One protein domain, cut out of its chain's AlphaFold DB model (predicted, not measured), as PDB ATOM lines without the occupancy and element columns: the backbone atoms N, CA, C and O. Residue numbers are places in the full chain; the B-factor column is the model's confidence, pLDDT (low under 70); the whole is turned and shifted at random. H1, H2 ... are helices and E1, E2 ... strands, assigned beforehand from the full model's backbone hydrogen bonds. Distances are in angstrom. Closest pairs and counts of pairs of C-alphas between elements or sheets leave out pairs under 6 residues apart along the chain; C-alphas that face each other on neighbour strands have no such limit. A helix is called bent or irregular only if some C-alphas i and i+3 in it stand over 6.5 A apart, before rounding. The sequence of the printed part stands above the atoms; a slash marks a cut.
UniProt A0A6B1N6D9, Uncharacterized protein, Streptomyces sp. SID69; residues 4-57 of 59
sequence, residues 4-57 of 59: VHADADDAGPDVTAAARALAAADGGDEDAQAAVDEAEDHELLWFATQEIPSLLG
ATOM      1  N   VAL A   4      23.067  87.840  15.294       97.00
ATOM      2  CA  VAL A   4      23.757  88.940  15.979       97.00
ATOM      3  C   VAL A   4      24.100  89.999  14.943       97.00
ATOM      4  O   VAL A   4      24.541  89.661  13.845       97.00
ATOM      5  N   HIS A   5      23.885  91.257  15.313       96.25
ATOM      6  CA  HIS A   5      24.376  92.403  14.565       96.25
ATOM      7  C   HIS A   5      25.533  93.022  15.338       96.25
ATOM      8  O   HIS A   5      25.484  93.057  16.571       96.25
ATOM      9  N   ALA A   6      26.565  93.459  14.632       95.50
ATOM     10  CA  ALA A   6      27.720  94.108  15.232       95.50
ATOM     11  C   ALA A   6      28.242  95.201  14.305       95.50
ATOM     12  O   ALA A   6      28.135  95.078  13.086       95.50
ATOM     13  N   ASP A   7      28.817  96.238  14.894       96.25
ATOM     14  CA  ASP A   7      29.536  97.263  14.154       96.25
ATOM     15  C   ASP A   7      30.733  96.664  13.400       96.25
ATOM     16  O   ASP A   7      31.340  95.677  13.837       96.25
ATOM     17  N   ALA A   8      31.077  97.280  12.272       95.44
ATOM     18  CA  ALA A   8      32.353  97.048  11.615       95.44
ATOM     19  C   ALA A   8      33.500  97.716  12.400       95.44
ATOM     20  O   ALA A   8      33.288  98.628  13.204       95.44
ATOM     21  N   ASP A   9      34.735  97.257  12.179       93.19
ATOM     22  CA  ASP A   9      35.912  97.736  12.922       93.19
ATOM     23  C   ASP A   9      36.166  99.249  12.747       93.19
ATOM     24  O   ASP A   9      36.762  99.891  13.616       93.19
ATOM     25  N   ASP A  10      35.726  99.823  11.628       93.94
ATOM     26  CA  ASP A  10      35.883 101.231  11.265       93.94
ATOM     27  C   ASP A  10      34.800 102.157  11.834       93.94
ATOM     28  O   ASP A  10      35.027 103.362  11.862       93.94
ATOM     29  N   ALA A  11      33.700 101.632  12.382       97.31
ATOM     30  CA  ALA A  11      32.673 102.443  13.047       97.31
ATOM     31  C   ALA A  11      33.122 102.975  14.423       97.31
ATOM     32  O   ALA A  11      32.631 103.990  14.920       97.31
ATOM     33  N   GLY A  12      34.081 102.304  15.072       96.50
ATOM     34  CA  GLY A  12      34.519 102.625  16.436       96.50
ATOM     35  C   GLY A  12      34.953 104.088  16.662       96.50
ATOM     36  O   GLY A  12      34.541 104.688  17.664       96.50
ATOM     37  N   PRO A  13      35.786 104.685  15.785       97.12
ATOM     38  CA  PRO A  13      36.146 106.099  15.848       97.12
ATOM     39  C   PRO A  13      34.945 107.051  15.809       97.12
ATOM     40  O   PRO A  13      34.889 107.964  16.638       97.12
ATOM     41  N   ASP A  14      33.980 106.813  14.923       97.31
ATOM     42  CA  ASP A  14      32.837 107.709  14.715       97.31
ATOM     43  C   ASP A  14      31.823 107.580  15.853       97.31
ATOM     44  O   ASP A  14      31.422 108.584  16.439       97.31
ATOM     45  N   VAL A  15      31.543 106.356  16.314       97.31
ATOM     46  CA  VAL A  15      30.743 106.116  17.530       97.31
ATOM     47  C   VAL A  15      31.383 106.786  18.752       97.31
ATOM     48  O   VAL A  15      30.700 107.363  19.602       97.31
ATOM     49  N   THR A  16      32.717 106.763  18.853       98.00
ATOM     50  CA  THR A  16      33.436 107.455  19.934       98.00
ATOM     51  C   THR A  16      33.307 108.976  19.822       98.00
ATOM     52  O   THR A  16      33.203 109.656  20.848       98.00
ATOM     53  N   ALA A  17      33.342 109.524  18.605       97.81
ATOM     54  CA  ALA A  17      33.151 110.947  18.356       97.81
ATOM     55  C   ALA A  17      31.722 111.382  18.717       97.81
ATOM     56  O   ALA A  17      31.564 112.296  19.532       97.81
ATOM     57  N   ALA A  18      30.708 110.661  18.235       98.12
ATOM     58  CA  ALA A  18      29.300 110.862  18.564       98.12
ATOM     59  C   ALA A  18      29.050 110.843  20.079       98.12
ATOM     60  O   ALA A  18      28.457 111.768  20.640       98.12
ATOM     61  N   ALA A  19      29.592 109.845  20.785       98.19
ATOM     62  CA  ALA A  19      29.441 109.728  22.234       98.19
ATOM     63  C   ALA A  19      30.005 110.941  22.997       98.19
ATOM     64  O   ALA A  19      29.493 111.308  24.055       98.19
ATOM     65  N   ARG A  20      31.061 111.578  22.473       98.38
ATOM     66  CA  ARG A  20      31.637 112.804  23.054       98.38
ATOM     67  C   ARG A  20      30.842 114.055  22.685       98.38
ATOM     68  O   ARG A  20      30.812 114.988  23.485       98.38
ATOM     69  N   ALA A  21      30.225 114.073  21.507       98.19
ATOM     70  CA  ALA A  21      29.437 115.189  20.996       98.19
ATOM     71  C   ALA A  21      28.044 115.292  21.644       98.19
ATOM     72  O   ALA A  21      27.481 116.384  21.696       98.19
ATOM     73  N   LEU A  22      27.523 114.194  22.204       97.50
ATOM     74  CA  LEU A  22      26.134 114.066  22.662       97.50
ATOM     75  C   LEU A  22      25.632 115.233  23.535       97.50
ATOM     76  O   LEU A  22      24.563 115.776  23.287       97.50
ATOM     77  N   ALA A  23      26.417 115.681  24.521       98.31
ATOM     78  CA  ALA A  23      25.998 116.775  25.403       98.31
ATOM     79  C   ALA A  23      25.907 118.141  24.691       98.31
ATOM     80  O   ALA A  23      25.092 118.979  25.071       98.31
ATOM     81  N   ALA A  24      26.755 118.384  23.685       98.38
ATOM     82  CA  ALA A  24      26.698 119.600  22.874       98.38
ATOM     83  C   ALA A  24      25.542 119.528  21.866       98.38
ATOM     84  O   ALA A  24      24.814 120.505  21.701       98.38
ATOM     85  N   ALA A  25      25.321 118.347  21.284       98.25
ATOM     86  CA  ALA A  25      24.187 118.059  20.416       98.25
ATOM     87  C   ALA A  25      22.854 118.318  21.151       98.25
ATOM     88  O   ALA A  25      22.013 119.061  20.646       98.25
ATOM     89  N   ASP A  26      22.701 117.834  22.390       97.94
ATOM     90  CA  ASP A  26      21.547 118.127  23.264       97.94
ATOM     91  C   ASP A  26      21.382 119.631  23.561       97.94
ATOM     92  O   ASP A  26      20.276 120.117  23.811       97.94
ATOM     93  N   GLY A  27      22.486 120.384  23.536       98.12
ATOM     94  CA  GLY A  27      22.522 121.840  23.673       98.12
ATOM     95  C   GLY A  27      22.166 122.611  22.397       98.12
ATOM     96  O   GLY A  27      22.077 123.839  22.451       98.12
ATOM     97  N   GLY A  28      21.943 121.916  21.277       98.12
ATOM     98  CA  GLY A  28      21.590 122.494  19.979       98.12
ATOM     99  C   GLY A  28      22.779 122.861  19.086       98.12
ATOM    100  O   GLY A  28      22.612 123.682  18.189       98.12
ATOM    101  N   ASP A  29      23.966 122.305  19.333       98.62
ATOM    102  CA  ASP A  29      25.132 122.474  18.455       98.62
ATOM    103  C   ASP A  29      24.979 121.620  17.181       98.62
ATOM    104  O   ASP A  29      24.881 120.394  17.258       98.62
ATOM    105  N   GLU A  30      24.933 122.269  16.012       98.12
ATOM    106  CA  GLU A  30      24.701 121.625  14.709       98.12
ATOM    107  C   GLU A  30      25.872 120.733  14.262       98.12
ATOM    108  O   GLU A  30      25.639 119.667  13.694       98.12
ATOM    109  N   ASP A  31      27.117 121.116  14.561       97.69
ATOM    110  CA  ASP A  31      28.292 120.299  14.230       97.69
ATOM    111  C   ASP A  31      28.328 119.043  15.114       97.69
ATOM    112  O   ASP A  31      28.690 117.952  14.669       97.69
ATOM    113  N   ALA A  32      27.911 119.181  16.377       98.12
ATOM    114  CA  ALA A  32      27.772 118.050  17.283       98.12
ATOM    115  C   ALA A  32      26.640 117.098  16.861       98.12
ATOM    116  O   ALA A  32      26.806 115.887  16.990       98.12
ATOM    117  N   GLN A  33      25.521 117.624  16.349       98.06
ATOM    118  CA  GLN A  33      24.439 116.813  15.777       98.06
ATOM    119  C   GLN A  33      24.927 116.027  14.557       98.06
ATOM    120  O   GLN A  33      24.753 114.815  14.517       98.06
ATOM    121  N   ALA A  34      25.654 116.666  13.636       97.50
ATOM    122  CA  ALA A  34      26.224 115.982  12.474       97.50
ATOM    123  C   ALA A  34      27.145 114.811  12.864       97.50
ATOM    124  O   ALA A  34      27.107 113.759  12.237       97.50
ATOM    125  N   ALA A  35      27.946 114.958  13.926       97.12
ATOM    126  CA  ALA A  35      28.787 113.869  14.422       97.12
ATOM    127  C   ALA A  35      27.986 112.696  15.020       97.12
ATOM    128  O   ALA A  35      28.475 111.570  15.012       97.12
ATOM    129  N   VAL A  36      26.795 112.951  15.572       97.19
ATOM    130  CA  VAL A  36      25.891 111.900  16.066       97.19
ATOM    131  C   VAL A  36      25.206 111.190  14.901       97.19
ATOM    132  O   VAL A  36      25.183 109.963  14.895       97.19
ATOM    133  N   ASP A  37      24.727 111.945  13.912       96.75
ATOM    134  CA  ASP A  37      24.086 111.407  12.707       96.75
ATOM    135  C   ASP A  37      25.057 110.526  11.899       96.75
ATOM    136  O   ASP A  37      24.702 109.423  11.495       96.75
ATOM    137  N   GLU A  38      26.321 110.942  11.752       95.25
ATOM    138  CA  GLU A  38      27.360 110.146  11.073       95.25
ATOM    139  C   GLU A  38      27.552 108.764  11.726       95.25
ATOM    140  O   GLU A  38      27.823 107.777  11.047       95.25
ATOM    141  N   ALA A  39      27.386 108.657  13.050       96.44
ATOM    142  CA  ALA A  39      27.468 107.368  13.734       96.44
ATOM    143  C   ALA A  39      26.244 106.468  13.477       96.44
ATOM    144  O   ALA A  39      26.378 105.248  13.553       96.44
ATOM    145  N   GLU A  40      25.070 107.040  13.182       93.56
ATOM    146  CA  GLU A  40      23.862 106.287  12.806       93.56
ATOM    147  C   GLU A  40      23.960 105.707  11.388       93.56
ATOM    148  O   GLU A  40      23.422 104.629  11.132       93.56
ATOM    149  N   ASP A  41      24.688 106.375  10.492       95.06
ATOM    150  CA  ASP A  41      24.838 105.966   9.090       95.06
ATOM    151  C   ASP A  41      25.697 104.696   8.896       95.06
ATOM    152  O   ASP A  41      25.733 104.126   7.800       95.06
ATOM    153  N   HIS A  42      26.357 104.201   9.949       95.12
ATOM    154  CA  HIS A  42      27.118 102.949   9.900       95.12
ATOM    155  C   HIS A  42      26.198 101.725   9.783       95.12
ATOM    156  O   HIS A  42      25.388 101.421  10.662       95.12
ATOM    157  N   GLU A  43      26.361 100.951   8.706       95.12
ATOM    158  CA  GLU A  43      25.641  99.686   8.549       95.12
ATOM    159  C   GLU A  43      26.154  98.622   9.531       95.12
ATOM    160  O   GLU A  43      27.346  98.312   9.600       95.12
ATOM    161  N   LEU A  44      25.225  97.977  10.240       95.94
ATOM    162  CA  LEU A  44      25.559  96.854  11.108       95.94
ATOM    163  C   LEU A  44      25.793  95.574  10.299       95.94
ATOM    164  O   LEU A  44      24.923  95.114   9.550       95.94
ATOM    165  N   LEU A  45      26.932  94.928  10.541       96.94
ATOM    166  CA  LEU A  45      27.229  93.597  10.028       96.94
ATOM    167  C   LEU A  45      26.248  92.576  10.605       96.94
ATOM    168  O   LEU A  45      25.824  92.677  11.755       96.94
ATOM    169  N   TRP A  46      25.929  91.546   9.822       97.75
ATOM    170  CA  TRP A  46      25.016  90.475  10.211       97.75
ATOM    171  C   TRP A  46      25.752  89.142  10.306       97.75
ATOM    172  O   TRP A  46      26.420  88.735   9.359       97.75
ATOM    173  N   PHE A  47      25.563  88.426  11.415       96.69
ATOM    174  CA  PHE A  47      26.158  87.110  11.636       96.69
ATOM    175  C   PHE A  47      25.097  86.070  11.987       96.69
ATOM    176  O   PHE A  47      24.272  86.251  12.898       96.69
ATOM    177  N   ALA A  48      25.162  84.921  11.315       97.19
ATOM    178  CA  ALA A  48      24.378  83.762  11.695       97.19
ATOM    179  C   ALA A  48      24.840  83.243  13.064       97.19
ATOM    180  O   ALA A  48      26.007  83.327  13.439       97.19
ATOM    181  N   THR A  49      23.933  82.599  13.805       96.50
ATOM    182  CA  THR A  49      24.266  82.009  15.121       96.50
ATOM    183  C   THR A  49      25.454  81.035  15.097       96.50
ATOM    184  O   THR A  49      26.132  80.875  16.107       96.50
ATOM    185  N   GLN A  50      25.724  80.412  13.945       96.56
ATOM    186  CA  GLN A  50      26.839  79.490  13.715       96.56
ATOM    187  C   GLN A  50      28.204  80.194  13.651       96.56
ATOM    188  O   GLN A  50      29.223  79.556  13.894       96.56
ATOM    189  N   GLU A  51      28.228  81.490  13.335       96.50
ATOM    190  CA  GLU A  51      29.446  82.289  13.129       96.50
ATOM    191  C   GLU A  51      29.923  82.974  14.418       96.50
ATOM    192  O   GLU A  51      31.086  83.359  14.535       96.50
ATOM    193  N   ILE A  52      29.051  83.069  15.429       94.94
ATOM    194  CA  ILE A  52      29.333  83.724  16.715       94.94
ATOM    195  C   ILE A  52      30.584  83.159  17.422       94.94
ATOM    196  O   ILE A  52      31.361  83.958  17.948       94.94
ATOM    197  N   PRO A  53      30.846  81.833  17.469       96.00
ATOM    198  CA  PRO A  53      32.067  81.321  18.093       96.00
ATOM    199  C   PRO A  53      33.341  81.879  17.453       96.00
ATOM    200  O   PRO A  53      34.253  82.268  18.181       96.00
ATOM    201  N   SER A  54      33.381  81.978  16.122       94.88
ATOM    202  CA  SER A  54      34.514  82.549  15.386       94.88
ATOM    203  C   SER A  54      34.679  84.037  15.685       94.88
ATOM    204  O   SER A  54      35.790  84.472  15.976       94.88
ATOM    205  N   LEU A  55      33.575  84.794  15.710       92.94
ATOM    206  CA  LEU A  55      33.570  86.220  16.061       92.94
ATOM    207  C   LEU A  55      34.156  86.478  17.462       92.94
ATOM    208  O   LEU A  55      34.885  87.439  17.673       92.94
ATOM    209  N   LEU A  56      33.871  85.595  18.423       94.38
ATOM    210  CA  LEU A  56      34.362  85.704  19.801       94.38
ATOM    211  C   LEU A  56      35.757  85.090  20.020       94.38
ATOM    212  O   LEU A  56      36.199  85.004  21.169       94.38
ATOM    213  N   GLY A  57      36.426  84.607  18.966       92.94
ATOM    214  CA  GLY A  57      37.728  83.936  19.069       92.94
ATOM    215  C   GLY A  57      37.679  82.599  19.820       92.94
ATOM    216  O   GLY A  57      38.643  82.222  20.484       92.94
TER     217      GLY A  57
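This is residues 4 to 57 of the 59 residues of an uncharacterized protein of Streptomyces sp. SID69 (UniProt A0A6B1N6D9). A long, thin rod: a small antiparallel two-strand sheet of E1 and E2 joins a helical hairpin of H1 and H2, which makes one end, to the short helix H3 near the other end. H1 and H2 run opposite ways, and both ends of this hairpin's chain lead to the sheet. The printed part has 54 residues, with three named helices and two named strands in the order E1, H1, H2, E2, H3; the class is mostly helix. The whole is loose, with a radius of gyration of the C-alphas of 14.3 A and spans of 44 by 16 by 15 A.

E1 is residues 4 to 6, 6.6 A long, and begins at C-alpha 4 (23.757, 88.940, 15.979). E2 is residues 45 to 48, 10.4 A long. H1, residues 11 to 26, is 21.8 A long, from C-alpha 11 at (32.673, 102.443, 13.047). It has a kink of 42 degrees near residue 20 and is irregular, with C-alphas 20 and 23 7.3 A apart. H2 is residues 30 to 40, 15.5 A long. H3 is residues 52 to 55, 5.0 A long, and ends at C-alpha 55 (33.570, 86.220, 16.061).

E1 and E2 are antiparallel at 155 degrees; C-alphas 5 and 46 face each other at 4.8 A. N 45 and O 6, at 2.8 A, and N 47 and O 4, at 2.9 A, are within hydrogen-bond range. H1 and H2 form a helical hairpin and touch, their closest C-alphas being those of Ala 18 and Val 36, 4.4 A apart. They run opposite ways at a steep tilt of 39 degrees. H3 touches no helix and is apart from H1 and H2; the closest C-alphas of E1 and H3 are those of Val 4 and Ile 52, 7.7 A apart. O i to N i+4 pairs are within range in 10 of 12 for H1 and 6 of 7 for H2; H3 is too short for such a pair.

The two C-alphas farthest apart, those of Gly 28 and Gln 50, are 43.8 A apart. The printed part has no cut, and its four links between elements are tight. The mean pLDDT of the printed part is 96.6, and no printed residue is under 70.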